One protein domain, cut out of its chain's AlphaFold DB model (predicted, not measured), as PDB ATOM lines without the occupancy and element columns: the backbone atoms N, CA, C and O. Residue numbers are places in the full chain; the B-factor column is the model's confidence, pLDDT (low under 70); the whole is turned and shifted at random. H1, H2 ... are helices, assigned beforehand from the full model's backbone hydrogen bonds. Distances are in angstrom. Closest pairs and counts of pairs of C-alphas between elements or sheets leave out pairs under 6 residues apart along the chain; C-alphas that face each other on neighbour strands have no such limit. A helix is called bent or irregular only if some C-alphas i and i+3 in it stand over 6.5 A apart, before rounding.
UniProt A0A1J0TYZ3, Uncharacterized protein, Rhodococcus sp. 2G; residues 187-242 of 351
ATOM      1  N   HIS A 187     -32.594 -15.037  35.124       54.81
ATOM      2  CA  HIS A 187     -31.597 -14.977  36.192       54.81
ATOM      3  C   HIS A 187     -31.923 -15.967  37.324       54.81
ATOM      4  O   HIS A 187     -32.437 -15.598  38.375       54.81
ATOM      5  N   THR A 188     -31.592 -17.245  37.121       47.81
ATOM      6  CA  THR A 188     -31.563 -18.250  38.195       47.81
ATOM      7  C   THR A 188     -30.125 -18.477  38.663       47.81
ATOM      8  O   THR A 188     -29.185 -18.447  37.865       47.81
ATOM      9  N   GLU A 189     -29.944 -18.708  39.967       47.69
ATOM     10  CA  GLU A 189     -28.657 -18.752  40.690       47.69
ATOM     11  C   GLU A 189     -27.603 -19.729  40.129       47.69
ATOM     12  O   GLU A 189     -26.442 -19.674  40.528       47.69
ATOM     13  N   GLN A 190     -27.973 -20.623  39.205       41.53
ATOM     14  CA  GLN A 190     -27.095 -21.681  38.695       41.53
ATOM     15  C   GLN A 190     -26.706 -21.535  37.215       41.53
ATOM     16  O   GLN A 190     -25.731 -22.160  36.810       41.53
ATOM     17  N   ASN A 191     -27.388 -20.698  36.418       53.91
ATOM     18  CA  ASN A 191     -27.092 -20.498  34.989       53.91
ATOM     19  C   ASN A 191     -27.388 -19.054  34.563       53.91
ATOM     20  O   ASN A 191     -28.402 -18.762  33.931       53.91
ATOM     21  N   VAL A 192     -26.493 -18.128  34.917       63.25
ATOM     22  CA  VAL A 192     -26.680 -16.712  34.583       63.25
ATOM     23  C   VAL A 192     -26.570 -16.499  33.070       63.25
ATOM     24  O   VAL A 192     -25.521 -16.753  32.477       63.25
ATOM     25  N   SER A 193     -27.634 -15.973  32.457       76.38
ATOM     26  CA  SER A 193     -27.620 -15.559  31.050       76.38
ATOM     27  C   SER A 193     -26.498 -14.537  30.787       76.38
ATOM     28  O   SER A 193     -26.430 -13.519  31.488       76.38
ATOM     29  N   PRO A 194     -25.643 -14.732  29.760       84.06
ATOM     30  CA  PRO A 194     -24.639 -13.742  29.374       84.06
ATOM     31  C   PRO A 194     -25.235 -12.350  29.134       84.06
ATOM     32  O   PRO A 194     -24.638 -11.351  29.528       84.06
ATOM     33  N   VAL A 195     -26.445 -12.270  28.573       84.31
ATOM     34  CA  VAL A 195     -27.148 -11.001  28.323       84.31
ATOM     35  C   VAL A 195     -27.501 -10.283  29.634       84.31
ATOM     36  O   VAL A 195     -27.372  -9.059  29.719       84.31
ATOM     37  N   ALA A 196     -27.854 -11.014  30.697       84.31
ATOM     38  CA  ALA A 196     -28.092 -10.421  32.015       84.31
ATOM     39  C   ALA A 196     -26.801  -9.835  32.619       84.31
ATOM     40  O   ALA A 196     -26.820  -8.740  33.186       84.31
ATOM     41  N   LEU A 197     -25.654 -10.504  32.439       88.06
ATOM     42  CA  LEU A 197     -24.349  -9.966  32.856       88.06
ATOM     43  C   LEU A 197     -23.971  -8.708  32.070       88.06
ATOM     44  O   LEU A 197     -23.472  -7.747  32.656       88.06
ATOM     45  N   GLN A 198     -24.235  -8.685  30.760       91.38
ATOM     46  CA  GLN A 198     -24.006  -7.494  29.941       91.38
ATOM     47  C   GLN A 198     -24.924  -6.342  30.356       91.38
ATOM     48  O   GLN A 198     -24.482  -5.198  30.392       91.38
ATOM     49  N   THR A 199     -26.160  -6.636  30.763       91.94
ATOM     50  CA  THR A 199     -27.088  -5.638  31.317       91.94
ATOM     51  C   THR A 199     -26.538  -5.034  32.614       91.94
ATOM     52  O   THR A 199     -26.468  -3.813  32.740       91.94
ATOM     53  N   GLN A 200     -26.048  -5.860  33.549       92.69
ATOM     54  CA  GLN A 200     -25.372  -5.383  34.769       92.69
ATOM     55  C   GLN A 200     -24.156  -4.498  34.443       92.69
ATOM     56  O   GLN A 200     -23.986  -3.421  35.020       92.69
ATOM     57  N   ALA A 201     -23.312  -4.928  33.498       92.19
ATOM     58  CA  ALA A 201     -22.142  -4.166  33.067       92.19
ATOM     59  C   ALA A 201     -22.531  -2.828  32.417       92.19
ATOM     60  O   ALA A 201     -21.933  -1.804  32.732       92.19
ATOM     61  N   ALA A 202     -23.561  -2.817  31.572       94.31
ATOM     62  CA  ALA A 202     -24.066  -1.614  30.924       94.31
ATOM     63  C   ALA A 202     -24.622  -0.601  31.934       94.31
ATOM     64  O   ALA A 202     -24.325   0.587  31.824       94.31
ATOM     65  N   VAL A 203     -25.364  -1.053  32.953       95.31
ATOM     66  CA  VAL A 203     -25.863  -0.170  34.022       95.31
ATOM     67  C   VAL A 203     -24.706   0.449  34.807       95.31
ATOM     68  O   VAL A 203     -24.704   1.655  35.053       95.31
ATOM     69  N   ARG A 204     -23.673  -0.337  35.136       93.38
ATOM     70  CA  ARG A 204     -22.449   0.198  35.748       93.38
ATOM     71  C   ARG A 204     -21.810   1.261  34.853       93.38
ATOM     72  O   ARG A 204     -21.572   2.373  35.312       93.38
ATOM     73  N   ASP A 205     -21.557   0.924  33.592       92.00
ATOM     74  CA  ASP A 205     -20.816   1.772  32.657       92.00
ATOM     75  C   ASP A 205     -21.519   3.111  32.380       92.00
ATOM     76  O   ASP A 205     -20.839   4.118  32.165       92.00
ATOM     77  N   LEU A 206     -22.857   3.115  32.363       92.75
ATOM     78  CA  LEU A 206     -23.679   4.288  32.055       92.75
ATOM     79  C   LEU A 206     -23.971   5.173  33.270       92.75
ATOM     80  O   LEU A 206     -24.094   6.383  33.097       92.75
ATOM     81  N   PHE A 207     -24.110   4.593  34.466       93.88
ATOM     82  CA  PHE A 207     -24.652   5.323  35.620       93.88
ATOM     83  C   PHE A 207     -23.746   5.352  36.852       93.88
ATOM     84  O   PHE A 207     -23.949   6.200  37.718       93.88
ATOM     85  N   LEU A 208     -22.775   4.441  36.962       90.94
ATOM     86  CA  LEU A 208     -21.932   4.302  38.159       90.94
ATOM     87  C   LEU A 208     -20.446   4.577  37.891       90.94
ATOM     88  O   LEU A 208     -19.722   4.954  38.810       90.94
ATOM     89  N   SER A 209     -19.982   4.381  36.657       83.62
ATOM     90  CA  SER A 209     -18.604   4.655  36.244       83.62
ATOM     91  C   SER A 209     -18.361   6.141  35.968       83.62
ATOM     92  O   SER A 209     -19.254   6.866  35.534       83.62
ATOM     93  N   SER A 210     -17.124   6.587  36.192       70.75
ATOM     94  CA  SER A 210     -16.700   7.961  35.901       70.75
ATOM     95  C   SER A 210     -16.449   8.169  34.400       70.75
ATOM     96  O   SER A 210     -16.155   7.214  33.683       70.75
ATOM     97  N   ASP A 211     -16.480   9.413  33.909       60.22
ATOM     98  CA  ASP A 211     -16.179   9.717  32.494       60.22
ATOM     99  C   ASP A 211     -14.768   9.272  32.063       60.22
ATOM    100  O   ASP A 211     -14.546   8.916  30.905       60.22
ATOM    101  N   THR A 212     -13.814   9.216  32.997       54.47
ATOM    102  CA  THR A 212     -12.462   8.674  32.777       54.47
ATOM    103  C   THR A 212     -12.435   7.177  32.454       54.47
ATOM    104  O   THR A 212     -11.468   6.712  31.855       54.47
ATOM    105  N   ASP A 213     -13.496   6.431  32.779       62.97
ATOM    106  CA  ASP A 213     -13.631   5.002  32.466       62.97
ATOM    107  C   ASP A 213     -14.226   4.754  31.068       62.97
ATOM    108  O   ASP A 213     -14.260   3.621  30.592       62.97
ATOM    109  N   ALA A 214     -14.685   5.792  30.357       65.25
ATOM    110  CA  ALA A 214     -15.347   5.617  29.064       65.25
ATOM    111  C   ALA A 214     -14.431   5.008  27.987       65.25
ATOM    112  O   ALA A 214     -14.898   4.215  27.170       65.25
ATOM    113  N   SER A 215     -13.132   5.331  28.005       66.50
ATOM    114  CA  SER A 215     -12.151   4.815  27.037       66.50
ATOM    115  C   SER A 215     -11.733   3.363  27.282       66.50
ATOM    116  O   SER A 215     -11.056   2.781  26.439       66.50
ATOM    117  N   THR A 216     -12.082   2.786  28.436       71.94
ATOM    118  CA  THR A 216     -11.773   1.389  28.790       71.94
ATOM    119  C   THR A 216     -12.992   0.474  28.680       71.94
ATOM    120  O   THR A 216     -12.866  -0.735  28.885       71.94
ATOM    121  N   ARG A 217     -14.166   1.021  28.325       81.75
ATOM    122  CA  ARG A 217     -15.393   0.242  28.140       81.75
ATOM    123  C   ARG A 217     -15.214  -0.781  27.014       81.75
ATOM    124  O   ARG A 217     -14.705  -0.430  25.949       81.75
ATOM    125  N   PRO A 218     -15.679  -2.029  27.200       84.50
ATOM    126  CA  PRO A 218     -15.680  -3.012  26.128       84.50
ATOM    127  C   PRO A 218     -16.477  -2.518  24.916       84.50
ATOM    128  O   PRO A 218     -17.608  -2.034  25.052       84.50
ATOM    129  N   ASP A 219     -15.896  -2.695  23.732       88.62
ATOM    130  CA  ASP A 219     -16.500  -2.362  22.436       88.62
ATOM    131  C   ASP A 219     -16.888  -3.627  21.647       88.62
ATOM    132  O   ASP A 219     -16.803  -3.697  20.422       88.62
ATOM    133  N   SER A 220     -17.283  -4.689  22.351       93.06
ATOM    134  CA  SER A 220     -17.960  -5.812  21.702       93.06
ATOM    135  C   SER A 220     -19.382  -5.408  21.307       93.06
ATOM    136  O   SER A 220     -19.966  -4.494  21.898       93.06
ATOM    137  N   LEU A 221     -19.957  -6.118  20.331       93.19
ATOM    138  CA  LEU A 221     -21.359  -5.937  19.950       93.19
ATOM    139  C   LEU A 221     -22.289  -6.086  21.160       93.19
ATOM    140  O   LEU A 221     -23.102  -5.202  21.403       93.19
ATOM    141  N   ASP A 222     -22.108  -7.134  21.964       92.50
ATOM    142  CA  ASP A 222     -22.937  -7.372  23.151       92.50
ATOM    143  C   ASP A 222     -22.890  -6.208  24.145       92.50
ATOM    144  O   ASP A 222     -23.915  -5.829  24.710       92.50
ATOM    145  N   ALA A 223     -21.713  -5.605  24.339       92.62
ATOM    146  CA  ALA A 223     -21.550  -4.482  25.252       92.62
ATOM    147  C   ALA A 223     -22.186  -3.198  24.697       92.62
ATOM    148  O   ALA A 223     -22.825  -2.459  25.449       92.62
ATOM    149  N   ARG A 224     -22.050  -2.925  23.388       94.62
ATOM    150  CA  ARG A 224     -22.744  -1.800  22.735       94.62
ATOM    151  C   ARG A 224     -24.258  -1.972  22.803       94.62
ATOM    152  O   ARG A 224     -24.939  -1.062  23.272       94.62
ATOM    153  N   ARG A 225     -24.753  -3.163  22.467       95.38
ATOM    154  CA  ARG A 225     -26.178  -3.504  22.490       95.38
ATOM    155  C   ARG A 225     -26.761  -3.381  23.888       95.38
ATOM    156  O   ARG A 225     -27.798  -2.752  24.059       95.38
ATOM    157  N   ALA A 226     -26.088  -3.921  24.903       94.75
ATOM    158  CA  ALA A 226     -26.559  -3.808  26.278       94.75
ATOM    159  C   ALA A 226     -26.634  -2.345  26.738       94.75
ATOM    160  O   ALA A 226     -27.619  -1.954  27.358       94.75
ATOM    161  N   ARG A 227     -25.646  -1.505  26.394       95.31
ATOM    162  CA  ARG A 227     -25.695  -0.062  26.696       95.31
ATOM    163  C   ARG A 227     -26.838   0.641  25.972       95.31
ATOM    164  O   ARG A 227     -27.540   1.428  26.599       95.31
ATOM    165  N   ALA A 228     -27.038   0.341  24.694       96.19
ATOM    166  CA  ALA A 228     -28.153   0.849  23.905       96.19
ATOM    167  C   ALA A 228     -29.504   0.506  24.561       96.19
ATOM    168  O   ALA A 228     -30.280   1.403  24.891       96.19
ATOM    169  N   VAL A 229     -29.745  -0.770  24.873       96.12
ATOM    170  CA  VAL A 229     -31.002  -1.209  25.498       96.12
ATOM    171  C   VAL A 229     -31.184  -0.627  26.899       96.12
ATOM    172  O   VAL A 229     -32.262  -0.131  27.211       96.12
ATOM    173  N   VAL A 230     -30.146  -0.613  27.740       96.75
ATOM    174  CA  VAL A 230     -30.215  -0.023  29.090       96.75
ATOM    175  C   VAL A 230     -30.511   1.475  29.034       96.75
ATOM    176  O   VAL A 230     -31.291   1.978  29.844       96.75
ATOM    177  N   ARG A 231     -29.924   2.198  28.075       96.81
ATOM    178  CA  ARG A 231     -30.200   3.622  27.880       96.81
ATOM    179  C   ARG A 231     -31.655   3.852  27.475       96.81
ATOM    180  O   ARG A 231     -32.329   4.649  28.120       96.81
ATOM    181  N   ALA A 232     -32.143   3.117  26.476       97.12
ATOM    182  CA  ALA A 232     -33.533   3.190  26.027       97.12
ATOM    183  C   ALA A 232     -34.521   2.832  27.152       97.12
ATOM    184  O   ALA A 232     -35.501   3.537  27.376       97.12
ATOM    185  N   GLN A 233     -34.219   1.781  27.920       97.06
ATOM    186  CA  GLN A 233     -34.996   1.351  29.081       97.06
ATOM    187  C   GLN A 233     -35.102   2.453  30.139       97.06
ATOM    188  O   GLN A 233     -36.188   2.690  30.679       97.06
ATOM    189  N   TYR A 234     -33.985   3.121  30.432       97.75
ATOM    190  CA  TYR A 234     -33.956   4.239  31.363       97.75
ATOM    191  C   TYR A 234     -34.784   5.411  30.834       97.75
ATOM    192  O   TYR A 234     -35.689   5.869  31.524       97.75
ATOM    193  N   ASP A 235     -34.539   5.853  29.600       97.06
ATOM    194  CA  ASP A 235     -35.222   7.008  29.006       97.06
ATOM    195  C   ASP A 235     -36.750   6.782  28.888       97.06
ATOM    196  O   ASP A 235     -37.543   7.696  29.142       97.06
ATOM    197  N   LEU A 236     -37.192   5.552  28.591       96.19
ATOM    198  CA  LEU A 236     -38.603   5.148  28.638       96.19
ATOM    199  C   LEU A 236     -39.191   5.239  30.049       96.19
ATOM    200  O   LEU A 236     -40.257   5.824  30.243       96.19
ATOM    201  N   THR A 237     -38.486   4.702  31.042       95.50
ATOM    202  CA  THR A 237     -38.943   4.708  32.436       95.50
ATOM    203  C   THR A 237     -38.992   6.117  33.015       95.50
ATOM    204  O   THR A 237     -39.956   6.464  33.692       95.50
ATOM    205  N   GLN A 238     -38.003   6.959  32.715       97.31
ATOM    206  CA  GLN A 238     -37.967   8.335  33.203       97.31
ATOM    207  C   GLN A 238     -39.094   9.186  32.610       97.31
ATOM    208  O   GLN A 238     -39.713   9.952  33.346       97.31
ATOM    209  N   ARG A 239     -39.417   9.026  31.315       96.19
ATOM    210  CA  ARG A 239     -40.592   9.691  30.722       96.19
ATOM    211  C   ARG A 239     -41.883   9.251  31.398       96.19
ATOM    212  O   ARG A 239     -42.650  10.108  31.819       96.19
ATOM    213  N   TYR A 240     -42.070   7.944  31.590       90.25
ATOM    214  CA  TYR A 240     -43.248   7.419  32.280       90.25
ATOM    215  C   TYR A 240     -43.381   7.980  33.704       90.25
ATOM    216  O   TYR A 240     -44.430   8.497  34.074       90.25
ATOM    217  N   LEU A 241     -42.311   7.945  34.505       84.50
ATOM    218  CA  LEU A 241     -42.324   8.480  35.871       84.50
ATOM    219  C   LEU A 241     -42.638   9.984  35.893       84.50
ATOM    220  O   LEU A 241     -43.420  10.430  36.734       84.50
ATOM    221  N   ALA A 242     -42.086  10.754  34.951       90.62
ATOM    222  CA  ALA A 242     -42.359  12.183  34.824       90.62
ATOM    223  C   ALA A 242     -43.819  12.472  34.432       90.62
ATOM    224  O   ALA A 242     -44.446  13.337  35.039       90.62
TER     225      ALA A 242
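What this domain is: This is residues 187 to 242 of the 351 residues of an uncharacterized protein of Rhodococcus sp. 2G (UniProt A0A1J0TYZ3). Two helices cross as a lopsided X: the longer one, H3, crosses the middle of H1 with its earlier part, residues 222 to 231, and the far end of H3, residues 235 to 242, sticks out as a free arm. Small H2 sits in the loop between them, near H1 and away from H3, and residues 188 to 193 stick out before H1 as a free tail. The printed part has 56 residues with three named helices, H1, H2 and H3 in that order along the chain, and no named strand; its class is all helix. It is only just loose, close to compact, with a radius of gyration of the C-alphas of 12.5 A. The C-alphas span 37 by 29 by 19 A along their three main axes, and the tail and the arm of H3 make the length.

How they stand to each other: The printed part begins with a stretch of which residues 188 to 193 stand free. H1, residues 194 to 208, follows. A tight link of 2 residues joins it to H2, residues 211 to 216. H1 and H2 are close but not clearly touching, with 2 pairs of C-alphas within 8 A; the closest C-alphas of the two are those of Asp 205 and Ala 214, 7.6 A apart. Their lines stand at a shallow tilt of 34 degrees, only just short of steep, and they run opposite ways; the line of H2 is a rough one. A tight link of 4 residues then joins H2 to H3, residues 221 to 242. H2 and H3 are apart, with no C-alpha of the one within 8 A of the other. H3 touches H1 with its residues 222 to 231 alone. Between them 18 pairs of C-alphas lie within 8 A, and the closest C-alphas are those of Ala 202 and Arg 227, 4.8 A apart. H1 and H3 run the same way at a steep tilt of 60 degrees, and their centres are 10.8 A apart. Every O i to N i+4 pair is within hydrogen-bond range in H1 and H3; in H2 it is 0 of 2, while 2 of its 3 O i to N i+3 pairs are within range.

Where its parts are: H1 has 15 residues, Pro 194 to Leu 208, and measures 20.3 A from first to last C-alpha; it begins with C-alpha 194 at (-24.639, -13.742, 29.374). It is neither bent nor irregular, but only just: C-alphas 205 and 208 are 6.2 A apart. H2 has 6 residues, Asp 211 to Thr 216, with C-alpha 211 at (-16.179, 9.717, 32.494). It is irregular, but only just: C-alphas 212 and 215 are 6.9 A apart. H3, Leu 221 to Ala 242, is the longest helix with 22 residues and 31.5 A; its last C-alpha, 242, is at (-42.359, 12.183, 34.824).

The domain as a whole: The two C-alphas farthest apart, those of Gln 190 and Ala 242, are 37.3 A from each other, and both lie in stretches that stand free. Without those stretches the body has 42 residues, spans 29 by 21 by 18 A and has a radius of gyration of 9.6 A. The first and last printed C-alphas, those of His 187 and Ala 242, are 29.2 A apart. The printed part has no cut, and both of its links between helices are tight. The mean pLDDT of the printed part is 84.2. It is under 70 in 11 residues, namely 187 to 192 and 211 to 215, of which 211 to 215 belong to H2. The mean pLDDT is 91 for H1, 64 for H2 and 95 for H3.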